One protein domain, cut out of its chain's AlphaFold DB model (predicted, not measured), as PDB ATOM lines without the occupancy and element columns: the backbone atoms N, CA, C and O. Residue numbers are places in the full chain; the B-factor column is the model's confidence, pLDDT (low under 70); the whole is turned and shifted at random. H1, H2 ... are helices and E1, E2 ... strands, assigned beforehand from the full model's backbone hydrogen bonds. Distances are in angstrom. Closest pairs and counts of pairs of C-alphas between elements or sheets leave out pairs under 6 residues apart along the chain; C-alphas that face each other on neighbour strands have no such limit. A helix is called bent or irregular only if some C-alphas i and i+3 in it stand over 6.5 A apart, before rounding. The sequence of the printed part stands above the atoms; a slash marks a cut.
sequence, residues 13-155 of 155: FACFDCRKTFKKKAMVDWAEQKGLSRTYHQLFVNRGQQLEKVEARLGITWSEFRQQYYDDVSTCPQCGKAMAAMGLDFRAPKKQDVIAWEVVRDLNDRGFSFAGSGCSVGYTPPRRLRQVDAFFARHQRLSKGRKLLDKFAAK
ATOM      1  N   PHE A  13     200.648 221.024 182.379       93.06
ATOM      2  CA  PHE A  13     201.997 221.036 181.824       93.06
ATOM      3  C   PHE A  13     202.658 222.381 182.076       93.06
ATOM      4  O   PHE A  13     202.023 223.420 181.890       93.06
ATOM      5  N   ALA A  14     203.925 222.367 182.471       94.62
ATOM      6  CA  ALA A  14     204.699 223.564 182.759       94.62
ATOM      7  C   ALA A  14     205.883 223.706 181.799       94.62
ATOM      8  O   ALA A  14     206.688 222.792 181.643       94.62
ATOM      9  N   CYS A  15     206.014 224.885 181.194       96.06
ATOM     10  CA  CYS A  15     207.232 225.296 180.511       96.06
ATOM     11  C   CYS A  15     208.063 226.152 181.468       96.06
ATOM     12  O   CYS A  15     207.669 227.277 181.796       96.06
ATOM     13  N   PHE A  16     209.211 225.631 181.900       95.06
ATOM     14  CA  PHE A  16     210.085 226.317 182.849       95.06
ATOM     15  C   PHE A  16     210.867 227.479 182.234       95.06
ATOM     16  O   PHE A  16     211.206 228.411 182.960       95.06
ATOM     17  N   ASP A  17     211.112 227.463 180.923       94.81
ATOM     18  CA  ASP A  17     211.716 228.590 180.203       94.81
ATOM     19  C   ASP A  17     210.744 229.771 180.099       94.81
ATOM     20  O   ASP A  17     211.079 230.911 180.413       94.81
ATOM     21  N   CYS A  18     209.498 229.494 179.701       95.81
ATOM     22  CA  CYS A  18     208.469 230.526 179.562       95.81
ATOM     23  C   CYS A  18     207.852 230.943 180.904       95.81
ATOM     24  O   CYS A  18     207.172 231.975 180.960       95.81
ATOM     25  N   ARG A  19     208.044 230.136 181.960       96.06
ATOM     26  CA  ARG A  19     207.380 230.264 183.268       96.06
ATOM     27  C   ARG A  19     205.860 230.339 183.114       96.06
ATOM     28  O   ARG A  19     205.200 231.265 183.594       96.06
ATOM     29  N   LYS A  20     205.315 229.385 182.357       94.69
ATOM     30  CA  LYS A  20     203.883 229.289 182.046       94.69
ATOM     31  C   LYS A  20     203.373 227.868 182.151       94.69
ATOM     32  O   LYS A  20     204.095 226.911 181.876       94.69
ATOM     33  N   THR A  21     202.091 227.774 182.474       93.31
ATOM     34  CA  THR A  21     201.370 226.513 182.596       93.31
ATOM     35  C   THR A  21     200.270 226.448 181.558       93.31
ATOM     36  O   THR A  21     199.567 227.428 181.315       93.31
ATOM     37  N   PHE A  22     200.100 225.270 180.977       92.19
ATOM     38  CA  PHE A  22     199.097 224.985 179.970       92.19
ATOM     39  C   PHE A  22     198.275 223.783 180.424       92.19
ATOM     40  O   PHE A  22     198.811 222.804 180.945       92.19
ATOM     41  N   LYS A  23     196.960 223.854 180.217       87.69
ATOM     42  CA  LYS A  23     196.100 222.672 180.290       87.69
ATOM     43  C   LYS A  23     196.150 222.004 178.928       87.69
ATOM     44  O   LYS A  23     195.856 222.647 177.921       87.69
ATOM     45  N   LYS A  24     196.541 220.738 178.892       89.00
ATOM     46  CA  LYS A  24     196.607 219.974 177.648       89.00
ATOM     47  C   LYS A  24     195.457 218.976 177.543       89.00
ATOM     48  O   LYS A  24     194.690 218.820 178.491       89.00
ATOM     49  N   LYS A  25     195.301 218.363 176.366       89.44
ATOM     50  CA  LYS A  25     194.296 217.316 176.117       89.44
ATOM     51  C   LYS A  25     194.448 216.216 177.167       89.44
ATOM     52  O   LYS A  25     195.575 215.883 177.518       89.44
ATOM     53  N   ALA A  26     193.342 215.694 177.694       88.88
ATOM     54  CA  ALA A  26     193.442 214.536 178.571       88.88
ATOM     55  C   ALA A  26     193.908 213.326 177.747       88.88
ATOM     56  O   ALA A  26     193.679 213.269 176.541       88.88
ATOM     57  N   MET A  27     194.546 212.349 178.394       90.12
ATOM     58  CA  MET A  27     195.011 211.135 177.711       90.12
ATOM     59  C   MET A  27     193.857 210.374 177.041       90.12
ATOM     60  O   MET A  27     194.044 209.846 175.953       90.12
ATOM     61  N   VAL A  28     192.665 210.384 177.651       89.38
ATOM     62  CA  VAL A  28     191.448 209.804 177.062       89.38
ATOM     63  C   VAL A  28     191.028 210.536 175.783       89.38
ATOM     64  O   VAL A  28     190.856 209.887 174.757       89.38
ATOM     65  N   ASP A  29     190.977 211.873 175.807       91.31
ATOM     66  CA  ASP A  29     190.620 212.686 174.633       91.31
ATOM     67  C   ASP A  29     191.660 212.524 173.505       91.31
ATOM     68  O   ASP A  29     191.328 212.496 172.322       91.31
ATOM     69  N   TRP A  30     192.947 212.444 173.863       93.81
ATOM     70  CA  TRP A  30     194.034 212.207 172.910       93.81
ATOM     71  C   TRP A  30     193.929 210.816 172.278       93.81
ATOM     72  O   TRP A  30     194.054 210.692 171.060       93.81
ATOM     73  N   ALA A  31     193.651 209.789 173.087       93.38
ATOM     74  CA  ALA A  31     193.461 208.430 172.601       93.38
ATOM     75  C   ALA A  31     192.279 208.353 171.630       93.38
ATOM     76  O   ALA A  31     192.392 207.712 170.589       93.38
ATOM     77  N   GLU A  32     191.183 209.052 171.921       93.75
ATOM     78  CA  GLU A  32     190.023 209.130 171.034       93.75
ATOM     79  C   GLU A  32     190.362 209.751 169.681       93.75
ATOM     80  O   GLU A  32     190.080 209.156 168.643       93.75
ATOM     81  N   GLN A  33     191.077 210.876 169.674       92.75
ATOM     82  CA  GLN A  33     191.503 211.533 168.433       92.75
ATOM     83  C   GLN A  33     192.440 210.677 167.573       92.75
ATOM     84  O   GLN A  33     192.493 210.864 166.360       92.75
ATOM     85  N   LYS A  34     193.185 209.750 168.182       94.00
ATOM     86  CA  LYS A  34     194.088 208.823 167.482       94.00
ATOM     87  C   LYS A  34     193.421 207.491 167.113       94.00
ATOM     88  O   LYS A  34     194.091 206.625 166.564       94.00
ATOM     89  N   GLY A  35     192.138 207.293 167.435       94.06
ATOM     90  CA  GLY A  35     191.447 206.009 167.241       94.06
ATOM     91  C   GLY A  35     191.897 204.905 168.212       94.06
ATOM     92  O   GLY A  35     191.644 203.726 167.984       94.06
ATOM     93  N   LEU A  36     192.555 205.275 169.313       93.88
ATOM     94  CA  LEU A  36     193.137 204.380 170.317       93.88
ATOM     95  C   LEU A  36     192.268 204.229 171.579       93.88
ATOM     96  O   LEU A  36     192.737 203.679 172.577       93.88
ATOM     97  N   SER A  37     191.005 204.677 171.568       92.88
ATOM     98  CA  SER A  37     190.108 204.628 172.739       92.88
ATOM     99  C   SER A  37     190.016 203.236 173.366       92.88
ATOM    100  O   SER A  37     190.082 203.092 174.588       92.88
ATOM    101  N   ARG A  38     189.904 202.191 172.533       93.06
ATOM    102  CA  ARG A  38     189.804 200.798 172.995       93.06
ATOM    103  C   ARG A  38     191.096 200.337 173.672       93.06
ATOM    104  O   ARG A  38     191.030 199.718 174.733       93.06
ATOM    105  N   THR A  39     192.246 200.662 173.083       91.94
ATOM    106  CA  THR A  39     193.580 200.360 173.625       91.94
ATOM    107  C   THR A  39     193.774 201.053 174.970       91.94
ATOM    108  O   THR A  39     194.076 200.391 175.963       91.94
ATOM    109  N   TYR A  40     193.493 202.360 175.035       92.06
ATOM    110  CA  TYR A  40     193.550 203.139 176.270       92.06
ATOM    111  C   TYR A  40     192.681 202.528 177.370       92.06
ATOM    112  O   TYR A  40     193.172 202.282 178.468       92.06
ATOM    113  N   HIS A  41     191.407 202.246 177.079       91.12
ATOM    114  CA  HIS A  41     190.476 201.701 178.066       91.12
ATOM    115  C   HIS A  41     190.954 200.350 178.614       91.12
ATOM    116  O   HIS A  41     190.931 200.125 179.823       91.12
ATOM    117  N   GLN A  42     191.428 199.456 177.741       91.12
ATOM    118  CA  GLN A  42     191.929 198.146 178.155       91.12
ATOM    119  C   GLN A  42     193.170 198.259 179.040       91.12
ATOM    120  O   GLN A  42     193.216 197.607 180.081       91.12
ATOM    121  N   LEU A  43     194.137 199.104 178.679       90.62
ATOM    122  CA  LEU A  43     195.324 199.315 179.507       90.62
ATOM    123  C   LEU A  43     194.982 200.009 180.835       90.62
ATOM    124  O   LEU A  43     195.502 199.639 181.885       90.62
ATOM    125  N   PHE A  44     194.083 200.996 180.807       87.19
ATOM    126  CA  PHE A  44     193.717 201.788 181.980       87.19
ATOM    127  C   PHE A  44     192.951 200.972 183.028       87.19
ATOM    128  O   PHE A  44     193.313 201.011 184.205       87.19
ATOM    129  N   VAL A  45     191.924 200.217 182.622       84.75
ATOM    130  CA  VAL A  45     191.088 199.421 183.545       84.75
ATOM    131  C   VAL A  45     191.866 198.254 184.153       84.75
ATOM    132  O   VAL A  45     191.653 197.912 185.312       84.75
ATOM    133  N   ASN A  46     192.818 197.685 183.411       85.00
ATOM    134  CA  ASN A  46     193.659 196.580 183.880       85.00
ATOM    135  C   ASN A  46     194.963 197.068 184.538       85.00
ATOM    136  O   ASN A  46     195.871 196.283 184.818       85.00
ATOM    137  N   ARG A  47     195.095 198.373 184.817       75.31
ATOM    138  CA  ARG A  47     196.298 198.933 185.445       75.31
ATOM    139  C   ARG A  47     196.435 198.422 186.882       75.31
ATOM    140  O   ARG A  47     195.846 198.973 187.809       75.31
ATOM    141  N   GLY A  48     197.264 197.396 187.062       70.12
ATOM    142  CA  GLY A  48     197.545 196.748 188.349       70.12
ATOM    143  C   GLY A  48     196.962 195.338 188.502       70.12
ATOM    144  O   GLY A  48     197.378 194.626 189.410       70.12
ATOM    145  N   GLN A  49     196.066 194.904 187.611       73.62
ATOM    146  CA  GLN A  49     195.574 193.525 187.543       73.62
ATOM    147  C   GLN A  49     195.605 193.044 186.095       73.62
ATOM    148  O   GLN A  49     194.963 193.635 185.241       73.62
ATOM    149  N   GLN A  50     196.325 191.953 185.817       79.69
ATOM    150  CA  GLN A  50     196.397 191.333 184.482       79.69
ATOM    151  C   GLN A  50     196.971 192.228 183.365       79.69
ATOM    152  O   GLN A  50     196.799 191.912 182.187       79.69
ATOM    153  N   LEU A  51     197.674 193.312 183.720       85.00
ATOM    154  CA  LEU A  51     198.252 194.257 182.763       85.00
ATOM    155  C   LEU A  51     199.135 193.548 181.727       85.00
ATOM    156  O   LEU A  51     198.913 193.727 180.538       85.00
ATOM    157  N   GLU A  52     200.019 192.650 182.162       88.00
ATOM    158  CA  GLU A  52     200.938 191.905 181.284       88.00
ATOM    159  C   GLU A  52     200.212 191.127 180.172       88.00
ATOM    160  O   GLU A  52     200.616 191.158 179.013       88.00
ATOM    161  N   LYS A  53     199.086 190.470 180.491       89.56
ATOM    162  CA  LYS A  53     198.282 189.734 179.497       89.56
ATOM    163  C   LYS A  53     197.655 190.675 178.472       89.56
ATOM    164  O   LYS A  53     197.526 190.334 177.298       89.56
ATOM    165  N   VAL A  54     197.214 191.846 178.929       90.31
ATOM    166  CA  VAL A  54     196.613 192.868 178.070       90.31
ATOM    167  C   VAL A  54     197.673 193.507 177.177       90.31
ATOM    168  O   VAL A  54     197.428 193.644 175.983       90.31
ATOM    169  N   GLU A  55     198.843 193.834 177.725       92.12
ATOM    170  CA  GLU A  55     199.983 194.383 176.985       92.12
ATOM    171  C   GLU A  55     200.462 193.406 175.905       92.12
ATOM    172  O   GLU A  55     200.578 193.799 174.747       92.12
ATOM    173  N   ALA A  56     200.610 192.115 176.231       91.44
ATOM    174  CA  ALA A  56     200.974 191.080 175.260       91.44
ATOM    175  C   ALA A  56     199.952 190.950 174.117       91.44
ATOM    176  O   ALA A  56     200.327 190.795 172.958       91.44
ATOM    177  N   ARG A  57     198.651 191.052 174.423       93.06
ATOM    178  CA  ARG A  57     197.582 190.997 173.413       93.06
ATOM    179  C   ARG A  57     197.531 192.247 172.532       93.06
ATOM    180  O   ARG A  57     197.126 192.152 171.378       93.06
ATOM    181  N   LEU A  58     197.849 193.415 173.086       91.75
ATOM    182  CA  LEU A  58     197.798 194.694 172.372       91.75
ATOM    183  C   LEU A  58     199.103 195.029 171.642       91.75
ATOM    184  O   LEU A  58     199.085 195.899 170.777       91.75
ATOM    185  N   GLY A  59     200.214 194.372 171.987       93.69
ATOM    186  CA  GLY A  59     201.534 194.664 171.428       93.69
ATOM    187  C   GLY A  59     202.079 196.037 171.832       93.69
ATOM    188  O   GLY A  59     202.935 196.576 171.142       93.69
ATOM    189  N   ILE A  60     201.559 196.626 172.913       93.19
ATOM    190  CA  ILE A  60     202.004 197.914 173.450       93.19
ATOM    191  C   ILE A  60     201.863 197.914 174.969       93.19
ATOM    192  O   ILE A  60     200.833 197.515 175.522       93.19
ATOM    193  N   THR A  61     202.902 198.384 175.648       93.25
ATOM    194  CA  THR A  61     202.899 198.545 177.100       93.25
ATOM    195  C   THR A  61     202.211 199.842 177.515       93.25
ATOM    196  O   THR A  61     202.144 200.828 176.775       93.25
ATOM    197  N   TRP A  62     201.742 199.895 178.759       88.94
ATOM    198  CA  TRP A  62     201.219 201.129 179.336       88.94
ATOM    199  C   TRP A  62     202.276 202.242 179.394       88.94
ATOM    200  O   TRP A  62     201.939 203.424 179.279       88.94
ATOM    201  N   SER A  63     203.551 201.878 179.568       88.75
ATOM    202  CA  SER A  63     204.664 202.832 179.569       88.75
ATOM    203  C   SER A  63     204.858 203.465 178.193       88.75
ATOM    204  O   SER A  63     204.927 204.688 178.094       88.75
ATOM    205  N   GLU A  64     204.875 202.657 177.134       92.88
ATOM    206  CA  GLU A  64     205.008 203.135 175.752       92.88
ATOM    207  C   GLU A  64     203.808 203.980 175.331       92.88
ATOM    208  O   GLU A  64     203.984 205.085 174.823       92.88
ATOM    209  N   PHE A  65     202.586 203.521 175.618       93.19
ATOM    210  CA  PHE A  65     201.367 204.287 175.343       93.19
ATOM    211  C   PHE A  65     201.408 205.668 176.012       93.19
ATOM    212  O   PHE A  65     201.077 206.695 175.414       93.19
ATOM    213  N   ARG A  66     201.844 205.708 177.275       90.81
ATOM    214  CA  ARG A  66     202.008 206.952 178.027       90.81
ATOM    215  C   ARG A  66     203.101 207.842 177.431       90.81
ATOM    216  O   ARG A  66     202.920 209.059 177.434       90.81
ATOM    217  N   GLN A  67     204.204 207.267 176.960       90.88
ATOM    218  CA  GLN A  67     205.287 208.023 176.337       90.88
ATOM    219  C   GLN A  67     204.818 208.686 175.038       90.88
ATOM    220  O   GLN A  67     204.965 209.896 174.907       90.88
ATOM    221  N   GLN A  68     204.126 207.946 174.166       93.94
ATOM    222  CA  GLN A  68     203.536 208.492 172.936       93.94
ATOM    223  C   GLN A  68     202.612 209.684 173.218       93.94
ATOM    224  O   GLN A  68     202.669 210.710 172.540       93.94
ATOM    225  N   TYR A  69     201.785 209.581 174.263       92.81
ATOM    226  CA  TYR A  69     200.961 210.702 174.708       92.81
ATOM    227  C   TYR A  69     201.807 211.921 175.114       92.81
ATOM    228  O   TYR A  69     201.460 213.052 174.767       92.81
ATOM    229  N   TYR A  70     202.895 211.728 175.864       91.19
ATOM    230  CA  TYR A  70     203.746 212.842 176.280       91.19
ATOM    231  C   TYR A  70     204.484 213.485 175.111       91.19
ATOM    232  O   TYR A  70     204.558 214.715 175.076       91.19
ATOM    233  N   ASP A  71     204.955 212.706 174.147       91.62
ATOM    234  CA  ASP A  71     205.661 213.221 172.972       91.62
ATOM    235  C   ASP A  71     204.748 214.144 172.145       91.62
ATOM    236  O   ASP A  71     205.127 215.264 171.797       91.62
ATOM    237  N   ASP A  72     203.484 213.752 171.958       91.38
ATOM    238  CA  ASP A  72     202.494 214.545 171.219       91.38
ATOM    239  C   ASP A  72     202.070 215.833 171.951       91.38
ATOM    240  O   ASP A  72     201.691 216.838 171.339       91.38
ATOM    241  N   VAL A  73     202.058 215.810 173.285       91.06
ATOM    242  CA  VAL A  73     201.357 216.821 174.088       91.06
ATOM    243  C   VAL A  73     202.300 217.811 174.783       91.06
ATOM    244  O   VAL A  73     201.902 218.958 175.052       91.06
ATOM    245  N   SER A  74     203.546 217.410 175.041       92.06
ATOM    246  CA  SER A  74     204.515 218.156 175.852       92.06
ATOM    247  C   SER A  74     205.149 219.362 175.152       92.06
ATOM    248  O   SER A  74     205.824 220.144 175.811       92.06
ATOM    249  N   THR A  75     204.887 219.611 173.869       94.81
ATOM    250  CA  THR A  75     205.462 220.777 173.176       94.81
ATOM    251  C   THR A  75     204.845 222.101 173.649       94.81
ATOM    252  O   THR A  75     203.614 222.274 173.682       94.81
ATOM    253  N   CYS A  76     205.698 223.060 174.028       94.94
ATOM    254  CA  CYS A  76     205.295 224.393 174.467       94.94
ATOM    255  C   CYS A  76     204.773 225.236 173.291       94.94
ATOM    256  O   CYS A  76     205.545 225.528 172.377       94.94
ATOM    257  N   PRO A  77     203.529 225.756 173.346       93.69
ATOM    258  CA  PRO A  77     202.983 226.599 172.277       93.69
ATOM    259  C   PRO A  77     203.684 227.952 172.094       93.69
ATOM    260  O   PRO A  77     203.367 228.675 171.160       93.69
ATOM    261  N   GLN A  78     204.567 228.346 173.015       93.69
ATOM    262  CA  GLN A  78     205.229 229.652 172.970       93.69
ATOM    263  C   GLN A  78     206.669 229.613 172.487       93.69
ATOM    264  O   GLN A  78     207.101 230.548 171.829       93.69
ATOM    265  N   CYS A  79     207.422 228.581 172.863       95.94
ATOM    266  CA  CYS A  79     208.851 228.505 172.564       95.94
ATOM    267  C   CYS A  79     209.264 227.195 171.887       95.94
ATOM    268  O   CYS A  79     210.447 226.999 171.648       95.94
ATOM    269  N   GLY A  80     208.330 226.270 171.636       94.31
ATOM    270  CA  GLY A  80     208.614 224.978 171.001       94.31
ATOM    271  C   GLY A  80     209.364 223.964 171.874       94.31
ATOM    272  O   GLY A  80     209.447 222.802 171.503       94.31
ATOM    273  N   LYS A  81     209.872 224.354 173.049       94.06
ATOM    274  CA  LYS A  81     210.570 223.441 173.967       94.06
ATOM    275  C   LYS A  81     209.617 222.456 174.650       94.06
ATOM    276  O   LYS A  81     208.422 222.730 174.797       94.06
ATOM    277  N   ALA A  82     210.169 221.341 175.126       92.75
ATOM    278  CA  ALA A  82     209.439 220.355 175.914       92.75
ATOM    279  C   ALA A  82     208.960 220.935 177.258       92.75
ATOM    280  O   ALA A  82     209.610 221.775 177.880       92.75
ATOM    281  N   MET A  83     207.796 220.475 177.703       94.62
ATOM    282  CA  MET A  83     207.172 220.850 178.966       94.62
ATOM    283  C   MET A  83     207.094 219.662 179.907       94.62
ATOM    284  O   MET A  83     206.833 218.535 179.492       94.62
ATOM    285  N   ALA A  84     207.211 219.946 181.197       92.31
ATOM    286  CA  ALA A  84     207.061 218.950 182.240       92.31
ATOM    287  C   ALA A  84     205.583 218.679 182.545       92.31
ATOM    288  O   ALA A  84     204.785 219.613 182.679       92.31
ATOM    289  N   ALA A  85     205.221 217.403 182.680       90.81
ATOM    290  CA  ALA A  85     203.907 216.979 183.149       90.81
ATOM    291  C   ALA A  85     203.845 217.096 184.678       90.81
ATOM    292  O   ALA A  85     204.350 216.247 185.407       90.81
ATOM    293  N   MET A  86     203.197 218.146 185.176       89.06
ATOM    294  CA  MET A  86     203.220 218.486 186.598       89.06
ATOM    295  C   MET A  86     202.154 217.761 187.419       89.06
ATOM    296  O   MET A  86     202.258 217.732 188.639       89.06
ATOM    297  N   GLY A  87     201.142 217.159 186.790       85.50
ATOM    298  CA  GLY A  87     200.058 216.447 187.473       85.50
ATOM    299  C   GLY A  87     198.763 217.255 187.578       85.50
ATOM    300  O   GLY A  87     198.607 218.302 186.949       85.50
ATOM    301  N   LEU A  88     197.803 216.732 188.345       81.38
ATOM    302  CA  LEU A  88     196.439 217.272 188.430       81.38
ATOM    303  C   LEU A  88     196.301 218.393 189.471       81.38
ATOM    304  O   LEU A  88     195.510 219.309 189.275       81.38
ATOM    305  N   ASP A  89     197.099 218.354 190.542       80.38
ATOM    306  CA  ASP A  89     197.041 219.307 191.660       80.38
ATOM    307  C   ASP A  89     198.060 220.455 191.530       80.38
ATOM    308  O   ASP A  89     198.320 221.189 192.487       80.38
ATOM    309  N   PHE A  90     198.687 220.618 190.361       86.69
ATOM    310  CA  PHE A  90     199.744 221.610 190.192       86.69
ATOM    311  C   PHE A  90     199.198 223.042 190.195       86.69
ATOM    312  O   PHE A  90     198.480 223.469 189.286       86.69
ATOM    313  N   ARG A  91     199.628 223.827 191.186       87.56
ATOM    314  CA  ARG A  91     199.384 225.268 191.238       87.56
ATOM    315  C   ARG A  91     200.611 226.024 190.741       87.56
ATOM    316  O   ARG A  91     201.641 226.061 191.406       87.56
ATOM    317  N   ALA A  92     200.468 226.655 189.580       89.69
ATOM    318  CA  ALA A  92     201.535 227.432 188.965       89.69
ATOM    319  C   ALA A  92     201.947 228.633 189.844       89.69
ATOM    320  O   ALA A  92     201.064 229.376 190.295       89.69
ATOM    321  N   PRO A  93     203.254 228.870 190.052       92.69
ATOM    322  CA  PRO A  93     203.737 230.116 190.635       92.69
ATOM    323  C   PRO A  93     203.393 231.332 189.763       92.69
ATOM    324  O   PRO A  93     203.094 231.212 188.572       92.69
ATOM    325  N   LYS A  94     203.489 232.538 190.339       92.56
ATOM    326  CA  LYS A  94     203.400 233.777 189.549       92.56
ATOM    327  C   LYS A  94     204.543 233.806 188.526       92.56
ATOM    328  O   LYS A  94     205.663 233.422 188.839       92.56
ATOM    329  N   LYS A  95     204.292 234.301 187.308       92.81
ATOM    330  CA  LYS A  95     205.288 234.312 186.210       92.81
ATOM    331  C   LYS A  95     206.613 234.996 186.589       92.81
ATOM    332  O   LYS A  95     207.671 234.561 186.149       92.81
ATOM    333  N   GLN A  96     206.537 236.067 187.379       93.69
ATOM    334  CA  GLN A  96     207.690 236.856 187.831       93.69
ATOM    335  C   GLN A  96     208.450 236.240 189.016       93.69
ATOM    336  O   GLN A  96     209.533 236.707 189.348       93.69
ATOM    337  N   ASP A  97     207.900 235.208 189.660       94.00
ATOM    338  CA  ASP A  97     208.511 234.567 190.826       94.00
ATOM    339  C   ASP A  97     209.536 233.515 190.382       94.00
ATOM    340  O   ASP A  97     209.260 232.316 190.331       94.00
ATOM    341  N   VAL A  98     210.713 233.995 189.973       94.06
ATOM    342  CA  VAL A  98     211.780 233.163 189.391       94.06
ATOM    343  C   VAL A  98     212.201 232.045 190.342       94.06
ATOM    344  O   VAL A  98     212.293 230.895 189.921       94.06
ATOM    345  N   ILE A  99     212.351 232.362 191.629       91.44
ATOM    346  CA  ILE A  99     212.779 231.407 192.657       91.44
ATOM    347  C   ILE A  99     211.751 230.282 192.803       91.44
ATOM    348  O   ILE A  99     212.121 229.110 192.855       91.44
ATOM    349  N   ALA A 100     210.453 230.599 192.829       91.06
ATOM    350  CA  ALA A 100     209.426 229.565 192.908       91.06
ATOM    351  C   ALA A 100     209.417 228.657 191.667       91.06
ATOM    352  O   ALA A 100     209.199 227.452 191.790       91.06
ATOM    353  N   TRP A 101     209.678 229.201 190.475       94.00
ATOM    354  CA  TRP A 101     209.796 228.399 189.253       94.00
ATOM    355  C   TRP A 101     211.015 227.475 189.259       94.00
ATOM    356  O   TRP A 101     210.902 226.339 188.805       94.00
ATOM    357  N   GLU A 102     212.147 227.926 189.798       92.88
ATOM    358  CA  GLU A 102     213.342 227.092 189.979       92.88
ATOM    359  C   GLU A 102     213.102 225.967 190.984       92.88
ATOM    360  O   GLU A 102     213.456 224.825 190.715       92.88
ATOM    361  N   VAL A 103     212.421 226.253 192.099       91.00
ATOM    362  CA  VAL A 103     212.032 225.225 193.075       91.00
ATOM    363  C   VAL A 103     211.160 224.154 192.429       91.00
ATOM    364  O   VAL A 103     211.386 222.965 192.627       91.00
ATOM    365  N   VAL A 104     210.150 224.556 191.656       90.81
ATOM    366  CA  VAL A 104     209.262 223.596 190.986       90.81
ATOM    367  C   VAL A 104     210.011 222.790 189.921       90.81
ATOM    368  O   VAL A 104     209.720 221.605 189.761       90.81
ATOM    369  N   ARG A 105     210.974 223.402 189.221       92.19
ATOM    370  CA  ARG A 105     211.849 222.701 188.275       92.19
ATOM    371  C   ARG A 105     212.676 221.631 188.986       92.19
ATOM    372  O   ARG A 105     212.578 220.472 188.611       92.19
ATOM    373  N   ASP A 106     213.383 221.990 190.056       89.94
ATOM    374  CA  ASP A 106     214.206 221.050 190.833       89.94
ATOM    375  C   ASP A 106     213.367 219.904 191.426       89.94
ATOM    376  O   ASP A 106     213.763 218.741 191.384       89.94
ATOM    377  N   LEU A 107     212.150 220.200 191.901       87.75
ATOM    378  CA  LEU A 107     211.196 219.169 192.316       87.75
ATOM    379  C   LEU A 107     210.884 218.193 191.169       87.75
ATOM    380  O   LEU A 107     210.965 216.978 191.361       87.75
ATOM    381  N   ASN A 108     210.528 218.712 189.993       89.25
ATOM    382  CA  ASN A 108     210.206 217.897 188.823       89.25
ATOM    383  C   ASN A 108     211.397 217.048 188.356       89.25
ATOM    384  O   ASN A 108     211.225 215.864 188.078       89.25
ATOM    385  N   ASP A 109     212.595 217.629 188.307       87.81
ATOM    386  CA  ASP A 109     213.815 216.954 187.850       87.81
ATOM    387  C   ASP A 109     214.189 215.785 188.775       87.81
ATOM    388  O   ASP A 109     214.711 214.761 188.337       87.81
ATOM    389  N   ARG A 110     213.814 215.880 190.054       83.50
ATOM    390  CA  ARG A 110     213.930 214.805 191.053       83.50
ATOM    391  C   ARG A 110     212.739 213.835 191.051       83.50
ATOM    392  O   ARG A 110     212.587 213.025 191.968       83.50
ATOM    393  N   GLY A 111     211.875 213.911 190.040       81.25
ATOM    394  CA  GLY A 111     210.733 213.021 189.843       81.25
ATOM    395  C   GLY A 111     209.528 213.317 190.738       81.25
ATOM    396  O   GLY A 111     208.625 212.483 190.848       81.25
ATOM    397  N   PHE A 112     209.479 214.478 191.398       82.12
ATOM    398  CA  PHE A 112     208.284 214.888 192.127       82.12
ATOM    399  C   PHE A 112     207.184 215.308 191.147       82.12
ATOM    400  O   PHE A 112     207.381 216.182 190.308       82.12
ATOM    401  N   SER A 113     205.990 214.736 191.301       75.50
ATOM    402  CA  SER A 113     204.804 215.140 190.544       75.50
ATOM    403  C   SER A 113     203.662 215.508 191.484       75.50
ATOM    404  O   SER A 113     203.438 214.867 192.512       75.50
ATOM    405  N   PHE A 114     202.879 216.516 191.105       78.62
ATOM    406  CA  PHE A 114     201.678 216.959 191.819       78.62
ATOM    407  C   PHE A 114     200.483 216.063 191.438       78.62
ATOM    408  O   PHE A 114     199.381 216.527 191.143       78.62
ATOM    409  N   ALA A 115     200.719 214.749 191.389       68.69
ATOM    410  CA  ALA A 115     199.746 213.711 191.066       68.69
ATOM    411  C   ALA A 115     199.032 213.221 192.337       68.69
ATOM    412  O   ALA A 115     198.972 212.020 192.614       68.69
ATOM    413  N   GLY A 116     198.531 214.158 193.148       61.84
ATOM    414  CA  GLY A 116     197.733 213.822 194.322       61.84
ATOM    415  C   GLY A 116     196.523 212.975 193.924       61.84
ATOM    416  O   GLY A 116     195.956 213.139 192.847       61.84
ATOM    417  N   SER A 117     196.091 212.059 194.794       54.56
ATOM    418  CA  SER A 117     194.880 211.252 194.568       54.56
ATOM    419  C   SER A 117     193.582 212.059 194.743       54.56
ATOM    420  O   SER A 117     192.501 211.484 194.843       54.56
ATOM    421  N   GLY A 118     193.676 213.390 194.865       50.06
ATOM    422  CA  GLY A 118     192.549 214.271 195.173       50.06
ATOM    423  C   GLY A 118     191.980 214.063 196.580       50.06
ATOM    424  O   GLY A 118     190.889 214.550 196.866       50.06
ATOM    425  N   CYS A 119     192.688 213.313 197.436       45.34
ATOM    426  CA  CYS A 119     192.296 213.000 198.815       45.34
ATOM    427  C   CYS A 119     193.021 213.862 199.863       45.34
ATOM    428  O   CYS A 119     192.659 213.818 201.032       45.34
ATOM    429  N   SER A 120     194.028 214.639 199.462       51.59
ATOM    430  CA  SER A 120     194.766 215.571 200.318       51.59
ATOM    431  C   SER A 120     194.702 216.975 199.719       51.59
ATOM    432  O   SER A 120     194.734 217.128 198.499       51.59
ATOM    433  N   VAL A 121     194.611 217.995 200.576       49.94
ATOM    434  CA  VAL A 121     194.642 219.405 200.162       49.94
ATOM    435  C   VAL A 121     195.973 219.758 199.492       49.94
ATOM    436  O   VAL A 121     197.010 219.178 199.812       49.94
ATOM    437  N   GLY A 122     195.895 220.681 198.530       53.94
ATOM    438  CA  GLY A 122     196.950 221.023 197.581       53.94
ATOM    439  C   GLY A 122     198.344 221.152 198.191       53.94
ATOM    440  O   GLY A 122     198.548 221.711 199.268       53.94
ATOM    441  N   TYR A 123     199.318 220.630 197.460       62.16
ATOM    442  CA  TYR A 123     200.711 220.651 197.859       62.16
ATOM    443  C   TYR A 123     201.248 222.086 197.859       62.16
ATOM    444  O   TYR A 123     201.159 222.794 196.854       62.16
ATOM    445  N   THR A 124     201.822 222.514 198.985       68.00
ATOM    446  CA  THR A 124     202.532 223.795 199.067       68.00
ATOM    447  C   THR A 124     204.026 223.527 198.894       68.00
ATOM    448  O   THR A 124     204.645 223.004 199.824       68.00
ATOM    449  N   PRO A 125     204.615 223.840 197.724       73.19
ATOM    450  CA  PRO A 125     206.048 223.677 197.523       73.19
ATOM    451  C   PRO A 125     206.842 224.588 198.475       73.19
ATOM    452  O   PRO A 125     206.326 225.621 198.923       73.19
ATOM    453  N   PRO A 126     208.100 224.231 198.791       79.31
ATOM    454  CA  PRO A 126     208.972 225.095 199.573       79.31
ATOM    455  C   PRO A 126     209.194 226.437 198.860       79.31
ATOM    456  O   PRO A 126     209.039 226.554 197.649       79.31
ATOM    457  N   ARG A 127     209.567 227.479 199.611       79.19
ATOM    458  CA  ARG A 127     209.748 228.828 199.040       79.19
ATOM    459  C   ARG A 127     211.163 229.093 198.521       79.19
ATOM    460  O   ARG A 127     211.390 230.127 197.905       79.19
ATOM    461  N   ARG A 128     212.130 228.225 198.832       81.00
ATOM    462  CA  ARG A 128     213.552 228.392 198.486       81.00
ATOM    463  C   ARG A 128     214.174 227.048 198.119       81.00
ATOM    464  O   ARG A 128     213.847 226.046 198.751       81.00
ATOM    465  N   LEU A 129     215.141 227.061 197.201       77.94
ATOM    466  CA  LEU A 129     215.861 225.865 196.740       77.94
ATOM    467  C   LEU A 129     216.498 225.068 197.887       77.94
ATOM    468  O   LEU A 129     216.302 223.865 197.985       77.94
ATOM    469  N   ARG A 130     217.133 225.751 198.849       77.94
ATOM    470  CA  ARG A 130     217.753 225.114 200.031       77.94
ATOM    471  C   ARG A 130     216.802 224.274 200.896       77.94
ATOM    472  O   ARG A 130     217.244 223.542 201.768       77.94
ATOM    473  N   GLN A 131     215.492 224.460 200.745       81.00
ATOM    474  CA  GLN A 131     214.482 223.732 201.511       81.00
ATOM    475  C   GLN A 131     213.977 222.491 200.770       81.00
ATOM    476  O   GLN A 131     213.205 221.739 201.357       81.00
ATOM    477  N   VAL A 132     214.378 222.274 199.513       79.44
ATOM    478  CA  VAL A 132     213.894 221.150 198.705       79.44
ATOM    479  C   VAL A 132     214.353 219.811 199.284       79.44
ATOM    480  O   VAL A 132     213.542 218.895 199.395       79.44
ATOM    481  N   ASP A 133     215.585 219.703 199.777       78.00
ATOM    482  CA  ASP A 133     216.069 218.456 200.390       78.00
ATOM    483  C   ASP A 133     215.287 218.101 201.663       78.00
ATOM    484  O   ASP A 133     214.749 216.999 201.801       78.00
ATOM    485  N   ALA A 134     215.119 219.077 202.563       78.88
ATOM    486  CA  ALA A 134     214.291 218.924 203.761       78.88
ATOM    487  C   ALA A 134     212.824 218.621 203.414       78.88
ATOM    488  O   ALA A 134     212.115 217.939 204.157       78.88
ATOM    489  N   PHE A 135     212.358 219.128 202.273       76.94
ATOM    490  CA  PHE A 135     211.032 218.852 201.760       76.94
ATOM    491  C   PHE A 135     210.887 217.375 201.357       76.94
ATOM    492  O   PHE A 135     209.941 216.721 201.810       76.94
ATOM    493  N   PHE A 136     211.819 216.839 200.558       74.56
ATOM    494  CA  PHE A 136     211.813 215.433 200.139       74.56
ATOM    495  C   PHE A 136     211.903 214.482 201.330       74.56
ATOM    496  O   PHE A 136     211.112 213.542 201.401       74.56
ATOM    497  N   ALA A 137     212.762 214.781 202.310       72.88
ATOM    498  CA  ALA A 137     212.894 213.985 203.532       72.88
ATOM    499  C   ALA A 137     211.558 213.804 204.281       72.88
ATOM    500  O   ALA A 137     211.314 212.765 204.889       72.88
ATOM    501  N   ARG A 138     210.668 214.803 204.216       70.44
ATOM    502  CA  ARG A 138     209.371 214.789 204.909       70.44
ATOM    503  C   ARG A 138     208.219 214.211 204.086       70.44
ATOM    504  O   ARG A 138     207.262 213.716 204.674       70.44
ATOM    505  N   HIS A 139     208.266 214.317 202.759       66.44
ATOM    506  CA  HIS A 139     207.087 214.094 201.910       66.44
ATOM    507  C   HIS A 139     207.261 213.013 200.845       66.44
ATOM    508  O   HIS A 139     206.268 212.597 200.241       66.44
ATOM    509  N   GLN A 140     208.480 212.533 200.585       65.06
ATOM    510  CA  GLN A 140     208.663 211.498 199.581       65.06
ATOM    511  C   GLN A 140     208.142 210.162 200.120       65.06
ATOM    512  O   GLN A 140     208.690 209.568 201.049       65.06
ATOM    513  N   ARG A 141     207.075 209.642 199.503       58.78
ATOM    514  CA  ARG A 141     206.717 208.229 199.657       58.78
ATOM    515  C   ARG A 141     207.812 207.403 198.990       58.78
ATOM    516  O   ARG A 141     207.754 207.161 197.788       58.78
ATOM    517  N   LEU A 142     208.803 206.978 199.773       60.69
ATOM    518  CA  LEU A 142     209.809 206.027 199.310       60.69
ATOM    519  C   LEU A 142     209.089 204.792 198.753       60.69
ATOM    520  O   LEU A 142     208.210 204.220 199.413       60.69
ATOM    521  N   SER A 143     209.444 204.397 197.529       62.81
ATOM    522  CA  SER A 143     208.933 203.164 196.936       62.81
ATOM    523  C   SER A 143     209.320 201.972 197.816       62.81
ATOM    524  O   SER A 143     210.290 202.036 198.575       62.81
ATOM    525  N   LYS A 144     208.581 200.858 197.722       67.31
ATOM    526  CA  LYS A 144     208.947 199.631 198.452       67.31
ATOM    527  C   LYS A 144     210.398 199.221 198.153       67.31
ATOM    528  O   LYS A 144     211.116 198.873 199.081       67.31
ATOM    529  N   GLY A 145     210.832 199.354 196.896       66.81
ATOM    530  CA  GLY A 145     212.206 199.083 196.465       66.81
ATOM    531  C   GLY A 145     213.238 200.047 197.053       66.81
ATOM    532  O   GLY A 145     214.269 199.596 197.532       66.81
ATOM    533  N   ARG A 146     212.956 201.358 197.115       71.88
ATOM    534  CA  ARG A 146     213.891 202.316 197.729       71.88
ATOM    535  C   ARG A 146     214.037 202.087 199.233       71.88
ATOM    536  O   ARG A 146     215.156 202.022 199.718       71.88
ATOM    537  N   LYS A 147     212.926 201.842 199.939       73.81
ATOM    538  CA  LYS A 147     212.955 201.440 201.357       73.81
ATOM    539  C   LYS A 147     213.764 200.162 201.584       73.81
ATOM    540  O   LYS A 147     214.354 199.997 202.643       73.81
ATOM    541  N   LEU A 148     213.737 199.240 200.620       75.94
ATOM    542  CA  LEU A 148     214.507 198.002 200.670       75.94
ATOM    543  C   LEU A 148     216.006 198.271 200.467       75.94
ATOM    544  O   LEU A 148     216.807 197.785 201.254       75.94
ATOM    545  N   LEU A 149     216.378 199.081 199.469       78.56
ATOM    546  CA  LEU A 149     217.768 199.494 199.231       78.56
ATOM    547  C   LEU A 149     218.363 200.217 200.443       78.56
ATOM    548  O   LEU A 149     219.454 199.864 200.877       78.56
ATOM    549  N   ASP A 150     217.625 201.159 201.034       79.31
ATOM    550  CA  ASP A 150     218.086 201.896 202.214       79.31
ATOM    551  C   ASP A 150     218.310 200.950 203.419       79.31
ATOM    552  O   ASP A 150     219.248 201.141 204.188       79.31
ATOM    553  N   LYS A 151     217.510 199.875 203.560       77.12
ATOM    554  CA  LYS A 151     217.732 198.831 204.583       77.12
ATOM    555  C   LYS A 151     219.009 198.023 204.356       77.12
ATOM    556  O   LYS A 151     219.610 197.587 205.332       77.12
ATOM    557  N   PHE A 152     219.386 197.777 203.103       78.94
ATOM    558  CA  PHE A 152     220.613 197.049 202.774       78.94
ATOM    559  C   PHE A 152     221.859 197.933 202.871       78.94
ATOM    560  O   PHE A 152     222.901 197.434 203.262       78.94
ATOM    561  N   ALA A 153     221.743 199.228 202.568       76.62
ATOM    562  CA  ALA A 153     222.841 200.190 202.678       76.62
ATOM    563  C   ALA A 153     223.163 200.608 204.128       76.62
ATOM    564  O   ALA A 153     224.216 201.184 204.376       76.62
ATOM    565  N   ALA A 154     222.254 200.358 205.076       69.44
ATOM    566  CA  ALA A 154     222.440 200.628 206.506       69.44
ATOM    567  C   ALA A 154     223.073 199.454 207.288       69.44
ATOM    568  O   ALA A 154     223.114 199.499 208.518       69.44
ATOM    569  N   LYS A 155     223.506 198.397 206.590       52.09
ATOM    570  CA  LYS A 155     224.293 197.273 207.118       52.09
ATOM    571  C   LYS A 155     225.733 197.396 206.653       52.09
ATOM    572  O   LYS A 155     226.607 197.003 207.452       52.09
TER     573      LYS A 155
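AT A GLANCE: This is residues 13 to 155 of the 155 residues of an uncharacterized protein of Aeoliella mucimassa (UniProt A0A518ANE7). What does the model look like? It has two lobes: a cluster of four helices, H1 to H4, and a small three-stranded sheet with H5 over one face and H6 packed on H5. The links E2 to H1 and H4 to E3 join the lobes, and residues 143 to 149, of which 144 to 149 belong to H7, stick out. What is printed? There are 143 residues, mostly helix by class, with seven named helices and three named strands in the order E1 E2 H1 H2 H3 H4 E3 H5 H6 H7; the sheet order is E2, E1, E3, all antiparallel. The whole is only just loose, close to compact, with a radius of gyration of the C-alphas of 17.8 A and spans of 50 by 48 by 27 A.

HOW THE PARTS SIT: How is the sheet paired? E1, residues 13 to 15, and E2, residues 20 to 23, form an antiparallel hairpin, with N 13 and O 22 within hydrogen-bond range at 2.9 A. E3, residues 84 to 87, is antiparallel to E1, with N 14 and O 84 at 2.9 A. What is on it? H5, residues 98 to 109, is on one face, making two layers, a sheet and a helix, at a height over the sheet of 10.4 A. H6, residues 129 to 139, touches H5 at a steep tilt of 44 degrees, the closest C-alphas being those of Val 103 and Leu 129, 5.3 A apart. How do the other helices stand? H1, residues 27 to 33, and H2, residues 37 to 45, form a helical hairpin, closest at the C-alphas of Ala 31 and Ser 37, 5.1 A, as do H2 and H3, residues 51 to 58, at Leu 43 and Leu 51, 6.7 A. H4, residues 62 to 73, only just touches H2 with residues 62 to 65 alone, with 3 pairs of C-alphas within 8 A, the closest those of Leu 43 and Trp 62, 6.2 A. H7, residues 144 to 153, touches no helix. Are the helix backbones complete? Every O i to N i+4 pair is within hydrogen-bond range in H1, H2, H3, H4, H5 and H7, and 5 of 7 in H6.

IN THESE COORDINATES: Where do the elements begin and end? E1 begins at C-alpha 13 (201.997, 221.036, 181.824), and H7 ends at C-alpha 153 (222.841, 200.190, 202.678). Which are longest? From first to last C-alpha H4 measures 16.5 A, H5 16.4 A and H6 15.6 A; H6 is only just irregular, C-alphas 130 and 133 being 6.9 A apart.

THE WHOLE: How far does it reach? The C-alphas farthest apart, those of Gln 33 and Lys 155, the chain's last residue, are 52.7 A apart. Are there cuts or long links? The printed part has no cut, and the link H5 to H6, residues 110 to 128, is long. Where is confidence low? The pLDDT is under 70 at residues 115 to 124, 139 to 145 and 154 to 155.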